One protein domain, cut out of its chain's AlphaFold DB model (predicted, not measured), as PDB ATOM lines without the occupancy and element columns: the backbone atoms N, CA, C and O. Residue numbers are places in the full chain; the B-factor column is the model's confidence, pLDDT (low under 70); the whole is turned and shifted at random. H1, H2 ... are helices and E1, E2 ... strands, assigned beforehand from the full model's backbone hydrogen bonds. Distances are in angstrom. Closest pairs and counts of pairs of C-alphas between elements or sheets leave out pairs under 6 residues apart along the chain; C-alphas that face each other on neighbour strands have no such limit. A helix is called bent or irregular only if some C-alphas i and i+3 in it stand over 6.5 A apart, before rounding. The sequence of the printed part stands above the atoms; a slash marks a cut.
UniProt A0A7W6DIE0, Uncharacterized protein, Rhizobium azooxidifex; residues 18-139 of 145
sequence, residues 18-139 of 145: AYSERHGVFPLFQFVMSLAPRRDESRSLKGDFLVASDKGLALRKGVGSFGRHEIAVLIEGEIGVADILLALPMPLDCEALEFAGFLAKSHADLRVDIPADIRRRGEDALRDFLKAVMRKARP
ATOM      1  N   ALA A  18     278.182 231.108 192.381       65.19
ATOM      2  CA  ALA A  18     278.181 229.646 192.295       65.19
ATOM      3  C   ALA A  18     277.125 228.999 193.204       65.19
ATOM      4  O   ALA A  18     276.493 228.015 192.810       65.19
ATOM      5  N   TYR A  19     276.905 229.571 194.389       65.25
ATOM      6  CA  TYR A  19     275.871 229.140 195.324       65.25
ATOM      7  C   TYR A  19     274.465 229.456 194.790       65.25
ATOM      8  O   TYR A  19     273.602 228.579 194.757       65.25
ATOM      9  N   SER A  20     274.248 230.673 194.273       62.41
ATOM     10  CA  SER A  20     272.962 231.085 193.684       62.41
ATOM     11  C   SER A  20     272.576 230.282 192.433       62.41
ATOM     12  O   SER A  20     271.406 229.963 192.238       62.41
ATOM     13  N   GLU A  21     273.561 229.888 191.624       65.88
ATOM     14  CA  GLU A  21     273.374 229.106 190.397       65.88
ATOM     15  C   GLU A  21     273.431 227.583 190.651       65.88
ATOM     16  O   GLU A  21     273.352 226.792 189.713       65.88
ATOM     17  N   ARG A  22     273.565 227.145 191.917       57.12
ATOM     18  CA  ARG A  22     273.698 225.734 192.342       57.12
ATOM     19  C   ARG A  22     274.847 224.958 191.686       57.12
ATOM     20  O   ARG A  22     274.844 223.725 191.693       57.12
ATOM     21  N   HIS A  23     275.874 225.640 191.185       54.44
ATOM     22  CA  HIS A  23     277.041 224.995 190.573       54.44
ATOM     23  C   HIS A  23     277.819 224.095 191.565       54.44
ATOM     24  O   HIS A  23     278.500 223.165 191.136       54.44
ATOM     25  N   GLY A  24     277.682 224.325 192.881       52.53
ATOM     26  CA  GLY A  24     278.300 223.531 193.957       52.53
ATOM     27  C   GLY A  24     277.502 222.313 194.455       52.53
ATOM     28  O   GLY A  24     278.063 221.478 195.161       52.53
ATOM     29  N   VAL A  25     276.232 222.152 194.055       52.91
ATOM     30  CA  VAL A  25     275.359 221.053 194.533       52.91
ATOM     31  C   VAL A  25     275.676 219.722 193.831       52.91
ATOM     32  O   VAL A  25     275.544 218.641 194.408       52.91
ATOM     33  N   PHE A  26     276.147 219.776 192.581       59.12
ATOM     34  CA  PHE A  26     276.443 218.582 191.779       59.12
ATOM     35  C   PHE A  26     277.651 217.766 192.300       59.12
ATOM     36  O   PHE A  26     277.541 216.539 192.385       59.12
ATOM     37  N   PRO A  27     278.774 218.392 192.717       71.88
ATOM     38  CA  PRO A  27     279.938 217.681 193.256       71.88
ATOM     39  C   PRO A  27     279.680 216.913 194.559       71.88
ATOM     40  O   PRO A  27     280.209 215.813 194.728       71.88
ATOM     41  N   LEU A  28     278.863 217.451 195.474       81.75
ATOM     42  CA  LEU A  28     278.554 216.777 196.741       81.75
ATOM     43  C   LEU A  28     277.662 215.548 196.519       81.75
ATOM     44  O   LEU A  28     277.909 214.483 197.086       81.75
ATOM     45  N   PHE A  29     276.672 215.664 195.630       82.56
ATOM     46  CA  PHE A  29     275.849 214.528 195.223       82.56
ATOM     47  C   PHE A  29     276.685 213.423 194.558       82.56
ATOM     48  O   PHE A  29     276.574 212.256 194.930       82.56
ATOM     49  N   GLN A  30     277.574 213.777 193.623       85.19
ATOM     50  CA  GLN A  30     278.479 212.815 192.985       85.19
ATOM     51  C   GLN A  30     279.396 212.120 193.994       85.19
ATOM     52  O   GLN A  30     279.610 210.910 193.905       85.19
ATOM     53  N   PHE A  31     279.892 212.862 194.985       90.75
ATOM     54  CA  PHE A  31     280.687 212.295 196.065       90.75
ATOM     55  C   PHE A  31     279.901 211.249 196.853       90.75
ATOM     56  O   PHE A  31     280.359 210.115 196.973       90.75
ATOM     57  N   VAL A  32     278.686 211.575 197.302       89.62
ATOM     58  CA  VAL A  32     277.805 210.626 198.003       89.62
ATOM     59  C   VAL A  32     277.534 209.388 197.153       89.62
ATOM     60  O   VAL A  32     277.683 208.267 197.638       89.62
ATOM     61  N   MET A  33     277.209 209.571 195.872       89.50
ATOM     62  CA  MET A  33     276.962 208.464 194.947       89.50
ATOM     63  C   MET A  33     278.198 207.578 194.742       89.50
ATOM     64  O   MET A  33     278.057 206.367 194.596       89.50
ATOM     65  N   SER A  34     279.410 208.142 194.790       91.50
ATOM     66  CA  SER A  34     280.657 207.365 194.728       91.50
ATOM     67  C   SER A  34     280.928 206.549 196.001       91.50
ATOM     68  O   SER A  34     281.613 205.525 195.958       91.50
ATOM     69  N   LEU A  35     280.387 206.991 197.139       92.00
ATOM     70  CA  LEU A  35     280.551 206.350 198.441       92.00
ATOM     71  C   LEU A  35     279.455 205.327 198.744       92.00
ATOM     72  O   LEU A  35     279.721 204.353 199.444       92.00
ATOM     73  N   ALA A  36     278.244 205.514 198.221       88.56
ATOM     74  CA  ALA A  36     277.095 204.660 198.510       88.56
ATOM     75  C   ALA A  36     277.345 203.154 198.260       88.56
ATOM     76  O   ALA A  36     277.013 202.365 199.147       88.56
ATOM     77  N   PRO A  37     278.005 202.718 197.161       90.44
ATOM     78  CA  PRO A  37     278.323 201.301 196.940       90.44
ATOM     79  C   PRO A  37     279.301 200.717 197.967       90.44
ATOM     80  O   PRO A  37     279.423 199.505 198.098       90.44
ATOM     81  N   ARG A  38     280.023 201.586 198.677       90.38
ATOM     82  CA  ARG A  38     281.078 201.250 199.637       90.38
ATOM     83  C   ARG A  38     280.601 201.368 201.085       90.38
ATOM     84  O   ARG A  38     281.410 201.270 202.006       90.38
ATOM     85  N   ARG A  39     279.302 201.606 201.298       87.06
ATOM     86  CA  ARG A  39     278.693 201.832 202.615       87.06
ATOM     87  C   ARG A  39     279.007 200.714 203.607       87.06
ATOM     88  O   ARG A  39     279.309 201.014 204.756       87.06
ATOM     89  N   ASP A  40     278.961 199.464 203.157       87.38
ATOM     90  CA  ASP A  40     279.130 198.289 204.017       87.38
ATOM     91  C   ASP A  40     280.592 197.805 204.097       87.38
ATOM     92  O   ASP A  40     280.879 196.765 204.692       87.38
ATOM     93  N   GLU A  41     281.546 198.560 203.533       89.00
ATOM     94  CA  GLU A  41     282.971 198.280 203.718       89.00
ATOM     95  C   GLU A  41     283.354 198.436 205.200       89.00
ATOM     96  O   GLU A  41     283.236 199.512 205.786       89.00
ATOM     97  N   SER A  42     283.920 197.384 205.793       84.44
ATOM     98  CA  SER A  42     284.508 197.422 207.142       84.44
ATOM     99  C   SER A  42     285.901 198.065 207.180       84.44
ATOM    100  O   SER A  42     286.495 198.233 208.246       84.44
ATOM    101  N   ARG A  43     286.443 198.423 206.010       88.88
ATOM    102  CA  ARG A  43     287.782 198.988 205.851       88.88
ATOM    103  C   ARG A  43     287.854 200.385 206.467       88.88
ATOM    104  O   ARG A  43     287.090 201.276 206.100       88.88
ATOM    105  N   SER A  44     288.841 200.598 207.336       91.50
ATOM    106  CA  SER A  44     289.172 201.942 207.806       91.50
ATOM    107  C   SER A  44     289.747 202.794 206.673       91.50
ATOM    108  O   SER A  44     290.545 202.321 205.865       91.50
ATOM    109  N   LEU A  45     289.358 204.065 206.649       93.81
ATOM    110  CA  LEU A  45     289.903 205.095 205.768       93.81
ATOM    111  C   LEU A  45     291.139 205.784 206.363       93.81
ATOM    112  O   LEU A  45     291.657 206.719 205.764       93.81
ATOM    113  N   LYS A  46     291.621 205.363 207.538       94.19
ATOM    114  CA  LYS A  46     292.841 205.915 208.132       94.19
ATOM    115  C   LYS A  46     294.025 205.729 207.178       94.19
ATOM    116  O   LYS A  46     294.292 204.614 206.738       94.19
ATOM    117  N   GLY A  47     294.740 206.811 206.882       93.19
ATOM    118  CA  GLY A  47     295.826 206.817 205.896       93.19
ATOM    119  C   GLY A  47     295.388 207.134 204.459       93.19
ATOM    120  O   GLY A  47     296.246 207.409 203.622       93.19
ATOM    121  N   ASP A  48     294.081 207.130 204.171       94.88
ATOM    122  CA  ASP A  48     293.528 207.661 202.922       94.88
ATOM    123  C   ASP A  48     293.402 209.200 203.025       94.88
ATOM    124  O   ASP A  48     293.513 209.798 204.099       94.88
ATOM    125  N   PHE A  49     293.165 209.859 201.893       96.06
ATOM    126  CA  PHE A  49     292.997 211.305 201.789       96.06
ATOM    127  C   PHE A  49     291.579 211.666 201.364       96.06
ATOM    128  O   PHE A  49     291.016 211.041 200.461       96.06
ATOM    129  N   LEU A  50     291.039 212.724 201.964       96.12
ATOM    130  CA  LEU A  50     289.882 213.444 201.442       96.12
ATOM    131  C   LEU A  50     290.391 214.562 200.532       96.12
ATOM    132  O   LEU A  50     291.199 215.383 200.964       96.12
ATOM    133  N   VAL A  51     289.941 214.569 199.280       95.25
ATOM    134  CA  VAL A  51     290.457 215.449 198.229       95.25
ATOM    135  C   VAL A  51     289.318 216.248 197.613       95.25
ATOM    136  O   VAL A  51     288.306 215.673 197.217       95.25
ATOM    137  N   ALA A  52     289.516 217.556 197.491       93.88
ATOM    138  CA  ALA A  52     288.741 218.451 196.648       93.88
ATOM    139  C   ALA A  52     289.563 218.812 195.403       93.88
ATOM    140  O   ALA A  52     290.723 219.218 195.511       93.88
ATOM    141  N   SER A  53     288.975 218.652 194.222       91.75
ATOM    142  CA  SER A  53     289.598 218.955 192.933       91.75
ATOM    143  C   SER A  53     288.632 219.675 191.990       91.75
ATOM    144  O   SER A  53     287.462 219.901 192.305       91.75
ATOM    145  N   ASP A  54     289.118 219.997 190.794       87.38
ATOM    146  CA  ASP A  54     288.330 220.508 189.668       87.38
ATOM    147  C   ASP A  54     287.174 219.582 189.253       87.38
ATOM    148  O   ASP A  54     286.159 220.044 188.726       87.38
ATOM    149  N   LYS A  55     287.316 218.278 189.523       86.19
ATOM    150  CA  LYS A  55     286.327 217.231 189.228       86.19
ATOM    151  C   LYS A  55     285.357 216.958 190.377       86.19
ATOM    152  O   LYS A  55     284.460 216.136 190.214       86.19
ATOM    153  N   GLY A  56     285.529 217.615 191.524       88.94
ATOM    154  CA  GLY A  56     284.695 217.436 192.709       88.94
ATOM    155  C   GLY A  56     285.439 216.804 193.881       88.94
ATOM    156  O   GLY A  56     286.643 216.991 194.049       88.94
ATOM    157  N   LEU A  57     284.702 216.092 194.733       93.06
ATOM    158  CA  LEU A  57     285.222 215.516 195.974       93.06
ATOM    159  C   LEU A  57     285.482 214.017 195.805       93.06
ATOM    160  O   LEU A  57     284.705 213.314 195.158       93.06
ATOM    161  N   ALA A  58     286.557 213.514 196.407       93.88
ATOM    162  CA  ALA A  58     286.920 212.103 196.335       93.88
ATOM    163  C   ALA A  58     287.692 211.619 197.569       93.88
ATOM    164  O   ALA A  58     288.369 212.387 198.251       93.88
ATOM    165  N   LEU A  59     287.636 210.304 197.809       94.06
ATOM    166  CA  LEU A  59     288.562 209.603 198.702       94.06
ATOM    167  C   LEU A  59     289.683 208.970 197.874       94.06
ATOM    168  O   LEU A  59     289.405 208.181 196.967       94.06
ATOM    169  N   ARG A  60     290.942 209.274 198.193       92.38
ATOM    170  CA  ARG A  60     292.121 208.732 197.501       92.38
ATOM    171  C   ARG A  60     292.957 207.887 198.455       92.38
ATOM    172  O   ARG A  60     293.220 208.303 199.576       92.38
ATOM    173  N   LYS A  61     293.377 206.701 198.012       88.62
ATOM    174  CA  LYS A  61     294.183 205.787 198.834       88.62
ATOM    175  C   LYS A  61     295.653 206.198 198.862       88.62
ATOM    176  O   LYS A  61     296.235 206.411 197.800       88.62
ATOM    177  N   GLY A  62     296.250 206.178 200.054       78.44
ATOM    178  CA  GLY A  62     297.700 206.223 200.256       78.44
ATOM    179  C   GLY A  62     298.400 207.513 199.818       78.44
ATOM    180  O   GLY A  62     297.776 208.536 199.545       78.44
ATOM    181  N   VAL A  63     299.736 207.453 199.783       66.69
ATOM    182  CA  VAL A  63     300.608 208.589 199.455       66.69
ATOM    183  C   VAL A  63     300.711 208.722 197.936       66.69
ATOM    184  O   VAL A  63     301.226 207.833 197.262       66.69
ATOM    185  N   GLY A  64     300.218 209.831 197.394       66.50
ATOM    186  CA  GLY A  64     300.316 210.161 195.976       66.50
ATOM    187  C   GLY A  64     300.581 211.648 195.779       66.50
ATOM    188  O   GLY A  64     300.343 212.454 196.677       66.50
ATOM    189  N   SER A  65     301.080 212.024 194.602       76.44
ATOM    190  CA  SER A  65     301.199 213.433 194.231       76.44
ATOM    191  C   SER A  65     299.810 214.028 194.000       76.44
ATOM    192  O   SER A  65     299.022 213.473 193.228       76.44
ATOM    193  N   PHE A  66     299.522 215.159 194.634       85.06
ATOM    194  CA  PHE A  66     298.310 215.931 194.376       85.06
ATOM    195  C   PHE A  66     298.540 216.918 193.231       85.06
ATOM    196  O   PHE A  66     299.635 217.462 193.067       85.06
ATOM    197  N   GLY A  67     297.509 217.128 192.418       84.56
ATOM    198  CA  GLY A  67     297.526 218.131 191.359       84.56
ATOM    199  C   GLY A  67     297.657 219.551 191.919       84.56
ATOM    200  O   GLY A  67     297.324 219.816 193.073       84.56
ATOM    201  N   ARG A  68     298.100 220.498 191.081       85.56
ATOM    202  CA  ARG A  68     298.336 221.898 191.497       85.56
ATOM    203  C   ARG A  68     297.101 222.576 192.100       85.56
ATOM    204  O   ARG A  68     297.239 223.376 193.021       85.56
ATOM    205  N   HIS A  69     295.909 222.212 191.637       88.62
ATOM    206  CA  HIS A  69     294.634 222.758 192.118       88.62
ATOM    207  C   HIS A  69     293.876 221.798 193.049       88.62
ATOM    208  O   HIS A  69     292.719 222.042 193.365       88.62
ATOM    209  N   GLU A  70     294.496 220.696 193.480       93.12
ATOM    210  CA  GLU A  70     293.869 219.782 194.434       93.12
ATOM    211  C   GLU A  70     294.147 220.241 195.862       93.12
ATOM    212  O   GLU A  70     295.282 220.575 196.204       93.12
ATOM    213  N   ILE A  71     293.119 220.229 196.704       94.69
ATOM    214  CA  ILE A  71     293.205 220.465 198.144       94.69
ATOM    215  C   ILE A  71     292.948 219.120 198.816       94.69
ATOM    216  O   ILE A  71     291.903 218.513 198.594       94.69
ATOM    217  N   ALA A  72     293.900 218.628 199.603       95.50
ATOM    218  CA  ALA A  72     293.831 217.288 200.170       95.50
ATOM    219  C   ALA A  72     294.211 217.289 201.646       95.50
ATOM    220  O   ALA A  72     295.161 217.954 202.053       95.50
ATOM    221  N   VAL A  73     293.498 216.493 202.441       96.38
ATOM    222  CA  VAL A  73     293.804 216.291 203.861       96.38
ATOM    223  C   VAL A  73     293.848 214.807 204.191       96.38
ATOM    224  O   VAL A  73     293.031 214.021 203.708       96.38
ATOM    225  N   LEU A  74     294.828 214.425 205.009       95.25
ATOM    226  CA  LEU A  74     294.988 213.057 205.488       95.25
ATOM    227  C   LEU A  74     293.880 212.716 206.489       95.25
ATOM    228  O   LEU A  74     293.586 213.491 207.403       95.25
ATOM    229  N   ILE A  75     293.303 211.527 206.353       95.19
ATOM    230  CA  ILE A  75     292.368 210.971 207.326       95.19
ATOM    231  C   ILE A  75     293.181 210.262 208.415       95.19
ATOM    232  O   ILE A  75     293.696 209.162 208.221       95.19
ATOM    233  N   GLU A  76     293.306 210.899 209.577       92.19
ATOM    234  CA  GLU A  76     294.068 210.362 210.718       92.19
ATOM    235  C   GLU A  76     293.218 209.468 211.638       92.19
ATOM    236  O   GLU A  76     293.735 208.580 212.322       92.19
ATOM    237  N   GLY A  77     291.904 209.703 211.656       89.38
ATOM    238  CA  GLY A  77     290.952 208.981 212.494       89.38
ATOM    239  C   GLY A  77     290.541 207.630 211.917       89.38
ATOM    240  O   GLY A  77     290.445 207.449 210.704       89.38
ATOM    241  N   GLU A  78     290.219 206.680 212.795       91.81
ATOM    242  CA  GLU A  78     289.666 205.380 212.402       91.81
ATOM    243  C   GLU A  78     288.177 205.477 212.051       91.81
ATOM    244  O   GLU A  78     287.312 205.027 212.802       91.81
ATOM    245  N   ILE A  79     287.886 206.058 210.891       93.19
ATOM    246  CA  ILE A  79     286.535 206.183 210.330       93.19
ATOM    247  C   ILE A  79     286.373 205.287 209.098       93.19
ATOM    248  O   ILE A  79     287.355 204.972 208.423       93.19
ATOM    249  N   GLY A  80     285.147 204.854 208.821       93.38
ATOM    250  CA  GLY A  80     284.761 204.133 207.606       93.38
ATOM    251  C   GLY A  80     283.921 204.991 206.658       93.38
ATOM    252  O   GLY A  80     283.561 206.128 206.963       93.38
ATOM    253  N   VAL A  81     283.562 204.428 205.501       93.38
ATOM    254  CA  VAL A  81     282.685 205.107 204.527       93.38
ATOM    255  C   VAL A  81     281.293 205.369 205.111       93.38
ATOM    256  O   VAL A  81     280.744 206.451 204.912       93.38
ATOM    257  N   ALA A  82     280.746 204.418 205.876       91.81
ATOM    258  CA  ALA A  82     279.469 204.592 206.566       91.81
ATOM    259  C   ALA A  82     279.459 205.827 207.480       91.81
ATOM    260  O   ALA A  82     278.479 206.567 207.492       91.81
ATOM    261  N   ASP A  83     280.555 206.088 208.199       93.25
ATOM    262  CA  ASP A  83     280.663 207.244 209.092       93.25
ATOM    263  C   ASP A  83     280.602 208.564 208.310       93.25
ATOM    264  O   ASP A  83     279.935 209.506 208.735       93.25
ATOM    265  N   ILE A  84     281.256 208.622 207.142       92.69
ATOM    266  CA  ILE A  84     281.205 209.785 206.243       92.69
ATOM    267  C   ILE A  84     279.776 210.010 205.747       92.69
ATOM    268  O   ILE A  84     279.268 211.126 205.836       92.69
ATOM    269  N   LEU A  85     279.114 208.953 205.270       90.50
ATOM    270  CA  LEU A  85     277.735 209.029 204.786       90.50
ATOM    271  C   LEU A  85     276.756 209.472 205.886       90.50
ATOM    272  O   LEU A  85     275.866 210.267 205.617       90.50
ATOM    273  N   LEU A  86     276.945 209.019 207.131       88.44
ATOM    274  CA  LEU A  86     276.148 209.445 208.293       88.44
ATOM    275  C   LEU A  86     276.410 210.902 208.709       88.44
ATOM    276  O   LEU A  86     275.585 211.542 209.372       88.44
ATOM    277  N   ALA A  87     277.590 211.431 208.386       88.81
ATOM    278  CA  ALA A  87     277.953 212.789 208.746       88.81
ATOM    279  C   ALA A  87     277.312 213.839 207.845       88.81
ATOM    280  O   ALA A  87     277.032 214.936 208.338       88.81
ATOM    281  N   LEU A  88     277.043 213.484 206.590       87.06
ATOM    282  CA  LEU A  88     276.434 214.354 205.592       87.06
ATOM    283  C   LEU A  88     274.944 214.579 205.906       87.06
ATOM    284  O   LEU A  88     274.195 213.608 206.027       87.06
ATOM    285  N   PRO A  89     274.506 215.835 206.109       73.12
ATOM    286  CA  PRO A  89     273.115 216.141 206.427       73.12
ATOM    287  C   PRO A  89     272.198 215.962 205.207       73.12
ATOM    288  O   PRO A  89     272.652 215.917 204.065       73.12
ATOM    289  N   MET A  90     270.893 215.850 205.480       68.19
ATOM    290  CA  MET A  90     269.825 215.861 204.478       68.19
ATOM    291  C   MET A  90     268.937 217.098 204.712       68.19
ATOM    292  O   MET A  90     268.458 217.257 205.838       68.19
ATOM    293  N   PRO A  91     268.680 217.947 203.695       72.38
ATOM    294  CA  PRO A  91     269.189 217.861 202.318       72.38
ATOM    295  C   PRO A  91     270.722 217.975 202.258       72.38
ATOM    296  O   PRO A  91     271.327 218.455 203.213       72.38
ATOM    297  N   LEU A  92     271.330 217.475 201.174       74.25
ATOM    298  CA  LEU A  92     272.783 217.502 200.969       74.25
ATOM    299  C   LEU A  92     273.281 218.948 200.940       74.25
ATOM    300  O   LEU A  92     273.267 219.586 199.892       74.25
ATOM    301  N   ASP A  93     273.687 219.424 202.107       76.38
ATOM    302  CA  ASP A  93     274.169 220.773 202.365       76.38
ATOM    303  C   ASP A  93     275.375 220.648 203.294       76.38
ATOM    304  O   ASP A  93     275.256 220.381 204.494       76.38
ATOM    305  N   CYS A  94     276.571 220.700 202.714       86.50
ATOM    306  CA  CYS A  94     277.798 220.573 203.486       86.50
ATOM    307  C   CYS A  94     278.762 221.681 203.098       86.50
ATOM    308  O   CYS A  94     279.714 221.452 202.351       86.50
ATOM    309  N   GLU A  95     278.529 222.860 203.675       86.19
ATOM    310  CA  GLU A  95     279.300 224.084 203.440       86.19
ATOM    311  C   GLU A  95     280.817 223.843 203.424       86.19
ATOM    312  O   GLU A  95     281.509 224.288 202.516       86.19
ATOM    313  N   ALA A  96     281.347 223.069 204.376       90.75
ATOM    314  CA  ALA A  96     282.776 222.770 204.448       90.75
ATOM    315  C   ALA A  96     283.317 222.056 203.191       90.75
ATOM    316  O   ALA A  96     284.390 222.390 202.680       90.75
ATOM    317  N   LEU A  97     282.578 221.069 202.680       91.19
ATOM    318  CA  LEU A  97     282.958 220.321 201.482       91.19
ATOM    319  C   LEU A  97     282.722 221.135 200.208       91.19
ATOM    320  O   LEU A  97     283.543 221.100 199.291       91.19
ATOM    321  N   GLU A  98     281.626 221.886 200.163       88.31
ATOM    322  CA  GLU A  98     281.291 222.776 199.053       88.31
ATOM    323  C   GLU A  98     282.320 223.893 198.902       88.31
ATOM    324  O   GLU A  98     282.787 224.152 197.794       88.31
ATOM    325  N   PHE A  99     282.745 224.495 200.012       88.56
ATOM    326  CA  PHE A  99     283.761 225.539 200.036       88.56
ATOM    327  C   PHE A  99     285.108 225.031 199.515       88.56
ATOM    328  O   PHE A  99     285.705 225.638 198.624       88.56
ATOM    329  N   ALA A 100     285.576 223.878 200.006       92.12
ATOM    330  CA  ALA A 100     286.818 223.280 199.522       92.12
ATOM    331  C   ALA A 100     286.741 222.920 198.026       92.12
ATOM    332  O   ALA A 100     287.674 223.207 197.270       92.12
ATOM    333  N   GLY A 101     285.616 222.345 197.582       90.38
ATOM    334  CA  GLY A 101     285.354 222.049 196.170       90.38
ATOM    335  C   GLY A 101     285.348 223.305 195.297       90.38
ATOM    336  O   GLY A 101     285.970 223.326 194.235       90.38
ATOM    337  N   PHE A 102     284.708 224.375 195.764       88.06
ATOM    338  CA  PHE A 102     284.675 225.666 195.084       88.06
ATOM    339  C   PHE A 102     286.067 226.273 194.918       88.06
ATOM    340  O   PHE A 102     286.392 226.734 193.823       88.06
ATOM    341  N   LEU A 103     286.896 226.267 195.966       89.69
ATOM    342  CA  LEU A 103     288.251 226.812 195.885       89.69
ATOM    343  C   LEU A 103     289.089 226.060 194.851       89.69
ATOM    344  O   LEU A 103     289.711 226.697 193.998       89.69
ATOM    345  N   ALA A 104     289.068 224.725 194.900       90.69
ATOM    346  CA  ALA A 104     289.793 223.874 193.961       90.69
ATOM    347  C   ALA A 104     289.332 224.108 192.514       90.69
ATOM    348  O   ALA A 104     290.146 224.355 191.622       90.69
ATOM    349  N   LYS A 105     288.012 224.104 192.293       88.62
ATOM    350  CA  LYS A 105     287.413 224.293 190.973       88.62
ATOM    351  C   LYS A 105     287.664 225.685 190.403       88.62
ATOM    352  O   LYS A 105     288.080 225.793 189.257       88.62
ATOM    353  N   SER A 106     287.462 226.739 191.190       87.31
ATOM    354  CA  SER A 106     287.606 228.122 190.715       87.31
ATOM    355  C   SER A 106     289.026 228.417 190.243       87.31
ATOM    356  O   SER A 106     289.220 229.026 189.196       87.31
ATOM    357  N   HIS A 107     290.030 227.945 190.984       88.75
ATOM    358  CA  HIS A 107     291.432 228.126 190.607       88.75
ATOM    359  C   HIS A 107     291.805 227.296 189.372       88.75
ATOM    360  O   HIS A 107     292.500 227.793 188.488       88.75
ATOM    361  N   ALA A 108     291.283 226.070 189.260       88.00
ATOM    362  CA  ALA A 108     291.473 225.246 188.071       88.00
ATOM    363  C   ALA A 108     290.826 225.856 186.815       88.00
ATOM    364  O   ALA A 108     291.484 225.945 185.777       88.00
ATOM    365  N   ASP A 109     289.577 226.322 186.917       86.38
ATOM    366  CA  ASP A 109     288.829 226.939 185.815       86.38
ATOM    367  C   ASP A 109     289.521 228.234 185.340       86.38
ATOM    368  O   ASP A 109     289.604 228.499 184.139       86.38
ATOM    369  N   LEU A 110     290.105 229.000 186.270       84.31
ATOM    370  CA  LEU A 110     290.878 230.214 185.984       84.31
ATOM    371  C   LEU A 110     292.346 229.947 185.615       84.31
ATOM    372  O   LEU A 110     293.058 230.881 185.248       84.31
ATOM    373  N   ARG A 111     292.797 228.686 185.665       88.06
ATOM    374  CA  ARG A 111     294.176 228.251 185.371       88.06
ATOM    375  C   ARG A 111     295.236 229.002 186.184       88.06
ATOM    376  O   ARG A 111     296.291 229.362 185.659       88.06
ATOM    377  N   VAL A 112     294.949 229.227 187.461       87.75
ATOM    378  CA  VAL A 112     295.837 229.911 188.408       87.75
ATOM    379  C   VAL A 112     296.104 229.022 189.612       87.75
ATOM    380  O   VAL A 112     295.201 228.367 190.125       87.75
ATOM    381  N   ASP A 113     297.349 229.016 190.087       89.25
ATOM    382  CA  ASP A 113     297.725 228.221 191.255       89.25
ATOM    383  C   ASP A 113     296.981 228.705 192.509       89.25
ATOM    384  O   ASP A 113     296.754 229.903 192.688       89.25
ATOM    385  N   ILE A 114     296.630 227.774 193.403       86.94
ATOM    386  CA  ILE A 114     295.990 228.107 194.682       86.94
ATOM    387  C   ILE A 114     297.044 228.705 195.624       86.94
ATOM    388  O   ILE A 114     297.979 227.982 195.999       86.94
ATOM    389  N   PRO A 115     296.892 229.971 196.060       91.12
ATOM    390  CA  PRO A 115     297.777 230.575 197.051       91.12
ATOM    391  C   PRO A 115     297.804 229.773 198.359       91.12
ATOM    392  O   PRO A 115     296.818 229.140 198.736       91.12
ATOM    393  N   ALA A 116     298.935 229.783 199.069       91.00
ATOM    394  CA  ALA A 116     299.140 228.930 200.245       91.00
ATOM    395  C   ALA A 116     298.138 229.197 201.386       91.00
ATOM    396  O   ALA A 116     297.704 228.267 202.062       91.00
ATOM    397  N   ASP A 117     297.748 230.453 201.588       90.94
ATOM    398  CA  ASP A 117     296.747 230.870 202.570       90.94
ATOM    399  C   ASP A 117     295.340 230.387 202.192       90.94
ATOM    400  O   ASP A 117     294.623 229.850 203.038       90.94
ATOM    401  N   ILE A 118     294.967 230.497 200.915       89.75
ATOM    402  CA  ILE A 118     293.688 229.996 200.398       89.75
ATOM    403  C   ILE A 118     293.633 228.470 200.468       89.75
ATOM    404  O   ILE A 118     292.630 227.903 200.904       89.75
ATOM    405  N   ARG A 119     294.729 227.795 200.109       93.38
ATOM    406  CA  ARG A 119     294.864 226.342 200.246       93.38
ATOM    407  C   ARG A 119     294.648 225.913 201.689       93.38
ATOM    408  O   ARG A 119     293.843 225.018 201.926       93.38
ATOM    409  N   ARG A 120     295.299 226.585 202.645       95.25
ATOM    410  CA  ARG A 120     295.132 226.303 204.076       95.25
ATOM    411  C   ARG A 120     293.670 226.434 204.512       95.25
ATOM    412  O   ARG A 120     293.182 225.546 205.195       95.25
ATOM    413  N   ARG A 121     292.943 227.463 204.061       93.31
ATOM    414  CA  ARG A 121     291.502 227.605 204.359       93.31
ATOM    415  C   ARG A 121     290.672 226.431 203.833       93.31
ATOM    416  O   ARG A 121     289.783 225.953 204.528       93.31
ATOM    417  N   GLY A 122     290.960 225.955 202.620       94.31
ATOM    418  CA  GLY A 122     290.300 224.768 202.075       94.31
ATOM    419  C   GLY A 122     290.650 223.491 202.845       94.31
ATOM    420  O   GLY A 122     289.771 222.676 203.113       94.31
ATOM    421  N   GLU A 123     291.911 223.325 203.251       97.00
ATOM    422  CA  GLU A 123     292.336 222.211 204.106       97.00
ATOM    423  C   GLU A 123     291.637 222.246 205.471       97.00
ATOM    424  O   GLU A 123     291.166 221.211 205.944       97.00
ATOM    425  N   ASP A 124     291.523 223.420 206.090       97.50
ATOM    426  CA  ASP A 124     290.835 223.599 207.369       97.50
ATOM    427  C   ASP A 124     289.352 223.214 207.259       97.50
ATOM    428  O   ASP A 124     288.854 222.463 208.100       97.50
ATOM    429  N   ALA A 125     288.678 223.601 206.171       94.94
ATOM    430  CA  ALA A 125     287.300 223.194 205.903       94.94
ATOM    431  C   ALA A 125     287.158 221.662 205.785       94.94
ATOM    432  O   ALA A 125     286.313 221.056 206.451       94.94
ATOM    433  N   LEU A 126     288.030 220.996 205.016       96.06
ATOM    434  CA  LEU A 126     288.019 219.530 204.921       96.06
ATOM    435  C   LEU A 126     288.296 218.862 206.281       96.06
ATOM    436  O   LEU A 126     287.661 217.860 206.628       96.06
ATOM    437  N   ARG A 127     289.219 219.411 207.082       97.06
ATOM    438  CA  ARG A 127     289.512 218.915 208.437       97.06
ATOM    439  C   ARG A 127     288.318 219.078 209.367       97.06
ATOM    440  O   ARG A 127     288.052 218.173 210.158       97.06
ATOM    441  N   ASP A 128     287.594 220.187 209.291       95.19
ATOM    442  CA  ASP A 128     286.418 220.431 210.125       95.19
ATOM    443  C   ASP A 128     285.273 219.471 209.800       95.19
ATOM    444  O   ASP A 128     284.661 218.914 210.721       95.19
ATOM    445  N   PHE A 129     285.075 219.147 208.519       94.75
ATOM    446  CA  PHE A 129     284.182 218.059 208.126       94.75
ATOM    447  C   PHE A 129     284.610 216.719 208.749       94.75
ATOM    448  O   PHE A 129     283.808 216.056 209.408       94.75
ATOM    449  N   LEU A 130     285.885 216.329 208.630       95.44
ATOM    450  CA  LEU A 130     286.381 215.076 209.217       95.44
ATOM    451  C   LEU A 130     286.244 215.043 210.749       95.44
ATOM    452  O   LEU A 130     285.920 213.999 211.319       95.44
ATOM    453  N   LYS A 131     286.425 216.177 211.439       93.56
ATOM    454  CA  LYS A 131     286.145 216.285 212.881       93.56
ATOM    455  C   LYS A 131     284.671 216.010 213.180       93.56
ATOM    456  O   LYS A 131     284.380 215.292 214.139       93.56
ATOM    457  N   ALA A 132     283.747 216.539 212.378       91.31
ATOM    458  CA  ALA A 132     282.318 216.267 212.524       91.31
ATOM    459  C   ALA A 132     281.986 214.783 212.285       91.31
ATOM    460  O   ALA A 132     281.254 214.192 213.083       91.31
ATOM    461  N   VAL A 133     282.593 214.154 211.270       93.19
ATOM    462  CA  VAL A 133     282.485 212.705 211.020       93.19
ATOM    463  C   VAL A 133     282.929 211.912 212.248       93.19
ATOM    464  O   VAL A 133     282.175 211.096 212.772       93.19
ATOM    465  N   MET A 134     284.126 212.192 212.773       90.44
ATOM    466  CA  MET A 134     284.663 211.493 213.945       90.44
ATOM    467  C   MET A 134     283.787 211.660 215.193       90.44
ATOM    468  O   MET A 134     283.643 210.717 215.974       90.44
ATOM    469  N   ARG A 135     283.184 212.838 215.395       89.12
ATOM    470  CA  ARG A 135     282.246 213.078 216.505       89.12
ATOM    471  C   ARG A 135     280.997 212.202 216.390       89.12
ATOM    472  O   ARG A 135     280.561 211.672 217.406       89.12
ATOM    473  N   LYS A 136     280.466 212.013 215.178       85.25
ATOM    474  CA  LYS A 136     279.290 211.168 214.902       85.25
ATOM    475  C   LYS A 136     279.599 209.664 214.868       85.25
ATOM    476  O   LYS A 136     278.743 208.873 215.242       85.25
ATOM    477  N   ALA A 137     280.812 209.260 214.496       80.56
ATOM    478  CA  ALA A 137     281.229 207.852 214.462       80.56
ATOM    479  C   ALA A 137     281.369 207.225 215.867       80.56
ATOM    480  O   ALA A 137     281.060 206.052 216.086       80.56
ATOM    481  N   ARG A 138     281.835 208.011 216.849       66.25
ATOM    482  CA  ARG A 138     282.065 207.563 218.238       66.25
ATOM    483  C   ARG A 138     280.822 207.011 218.963       66.25
ATOM    484  O   ARG A 138     280.978 205.991 219.634       66.25
ATOM    485  N   PRO A 139     279.618 207.611 218.878       56.91
ATOM    486  CA  PRO A 139     278.429 207.043 219.518       56.91
ATOM    487  C   PRO A 139     277.996 205.690 218.924       56.91
ATOM    488  O   PRO A 139     277.563 204.817 219.672       56.91
TER     489      PRO A 139
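AT A GLANCE: This is residues 18 to 139 of the 145 residues of an uncharacterized protein of Rhizobium azooxidifex (UniProt A0A7W6DIE0). A small three-stranded sheet has one face covered by a helical hairpin, H3 and the long H4, while H1 sits beside the edge strand E2 and the short H2 packs on H1 and H4 at one end. The printed part has 122 residues, with four named helices and three named strands in the order H1 E1 E2 E3 H2 H3 H4. The sheet's order is E2 E1 E3, antiparallel throughout, and the class is mostly helix. The whole is compact, with a radius of gyration of the C-alphas of 13.7 A, and spans 41 by 32 by 23 A.

IN THESE COORDINATES: H1, residues 25 to 38, begins with C-alpha 25 at (275.359, 221.053, 194.533) and is 21.2 A long; it is irregular, but only just: C-alphas 34 and 37 are 6.9 A apart. E1 is residues 49 to 53, E2 residues 56 to 60 and E3 residues 71 to 74, of 12.2 A, 12.4 A and 10.6 A. H2, residues 81 to 87, is 10.0 A long. H3, residues 95 to 109, measures 20.2 A from C-alpha 95 at (279.300, 224.084, 203.440). H4, residues 116 to 139, measures 35.8 A and ends with C-alpha 139 at (278.429, 207.043, 219.518); it is neither bent nor irregular, but only just: C-alphas 136 and 139 are 6.3 A apart.

HOW THE PARTS SIT: E1 and E2 form a hairpin, with N 51 and O 58 2.9 A apart, within hydrogen-bond range. E1 and E3 are antiparallel neighbours, with N 52 and O 71 at 2.8 A. H3 and H4 are on the same face of the sheet, in two layers, helices on one face of a sheet. H3 has a height over the sheet of 5.8 A, with C-alphas of Ala 52 and Gly 101, the closest of E1 and H3, 5.0 A apart. H4, at 9.0 A, lies over E3, slantwise to it at 39 degrees on the local plane. H3 and H4, a helical hairpin, touch at a shallow tilt of 31 degrees, opposite ways; their closest C-alphas, Ala 100 and Gly 122, are 4.6 A apart. H1 stands at the sheet's level; its closest C-alpha to E2 is that of Pro 27, 4.8 A from that of Gly 56. With residues 130 to 137 alone H4 touches H2, about perpendicular at 85 degrees, closest at the C-alphas of Ala 87 and Val 133, 5.1 A. H1 touches H2 with residues 32 to 38 alone, at a steep tilt of 43 degrees, closest at the C-alphas of Arg 38 and Val 81, 6.4 A. H1 and H4 are apart. Every O i to N i+4 pair is within hydrogen-bond range in H2 and H3, against 8 of 10 in H1 and 19 of 20 in H4.

THE WHOLE: The two C-alphas farthest apart, those of Arg 111 and Pro 139, are 43.2 A apart. The printed part has no cut, and no link is long. The mean pLDDT of the printed part is 86.4; residues 18 to 26, 63 to 64, 90 and 138 to 139 are under 70.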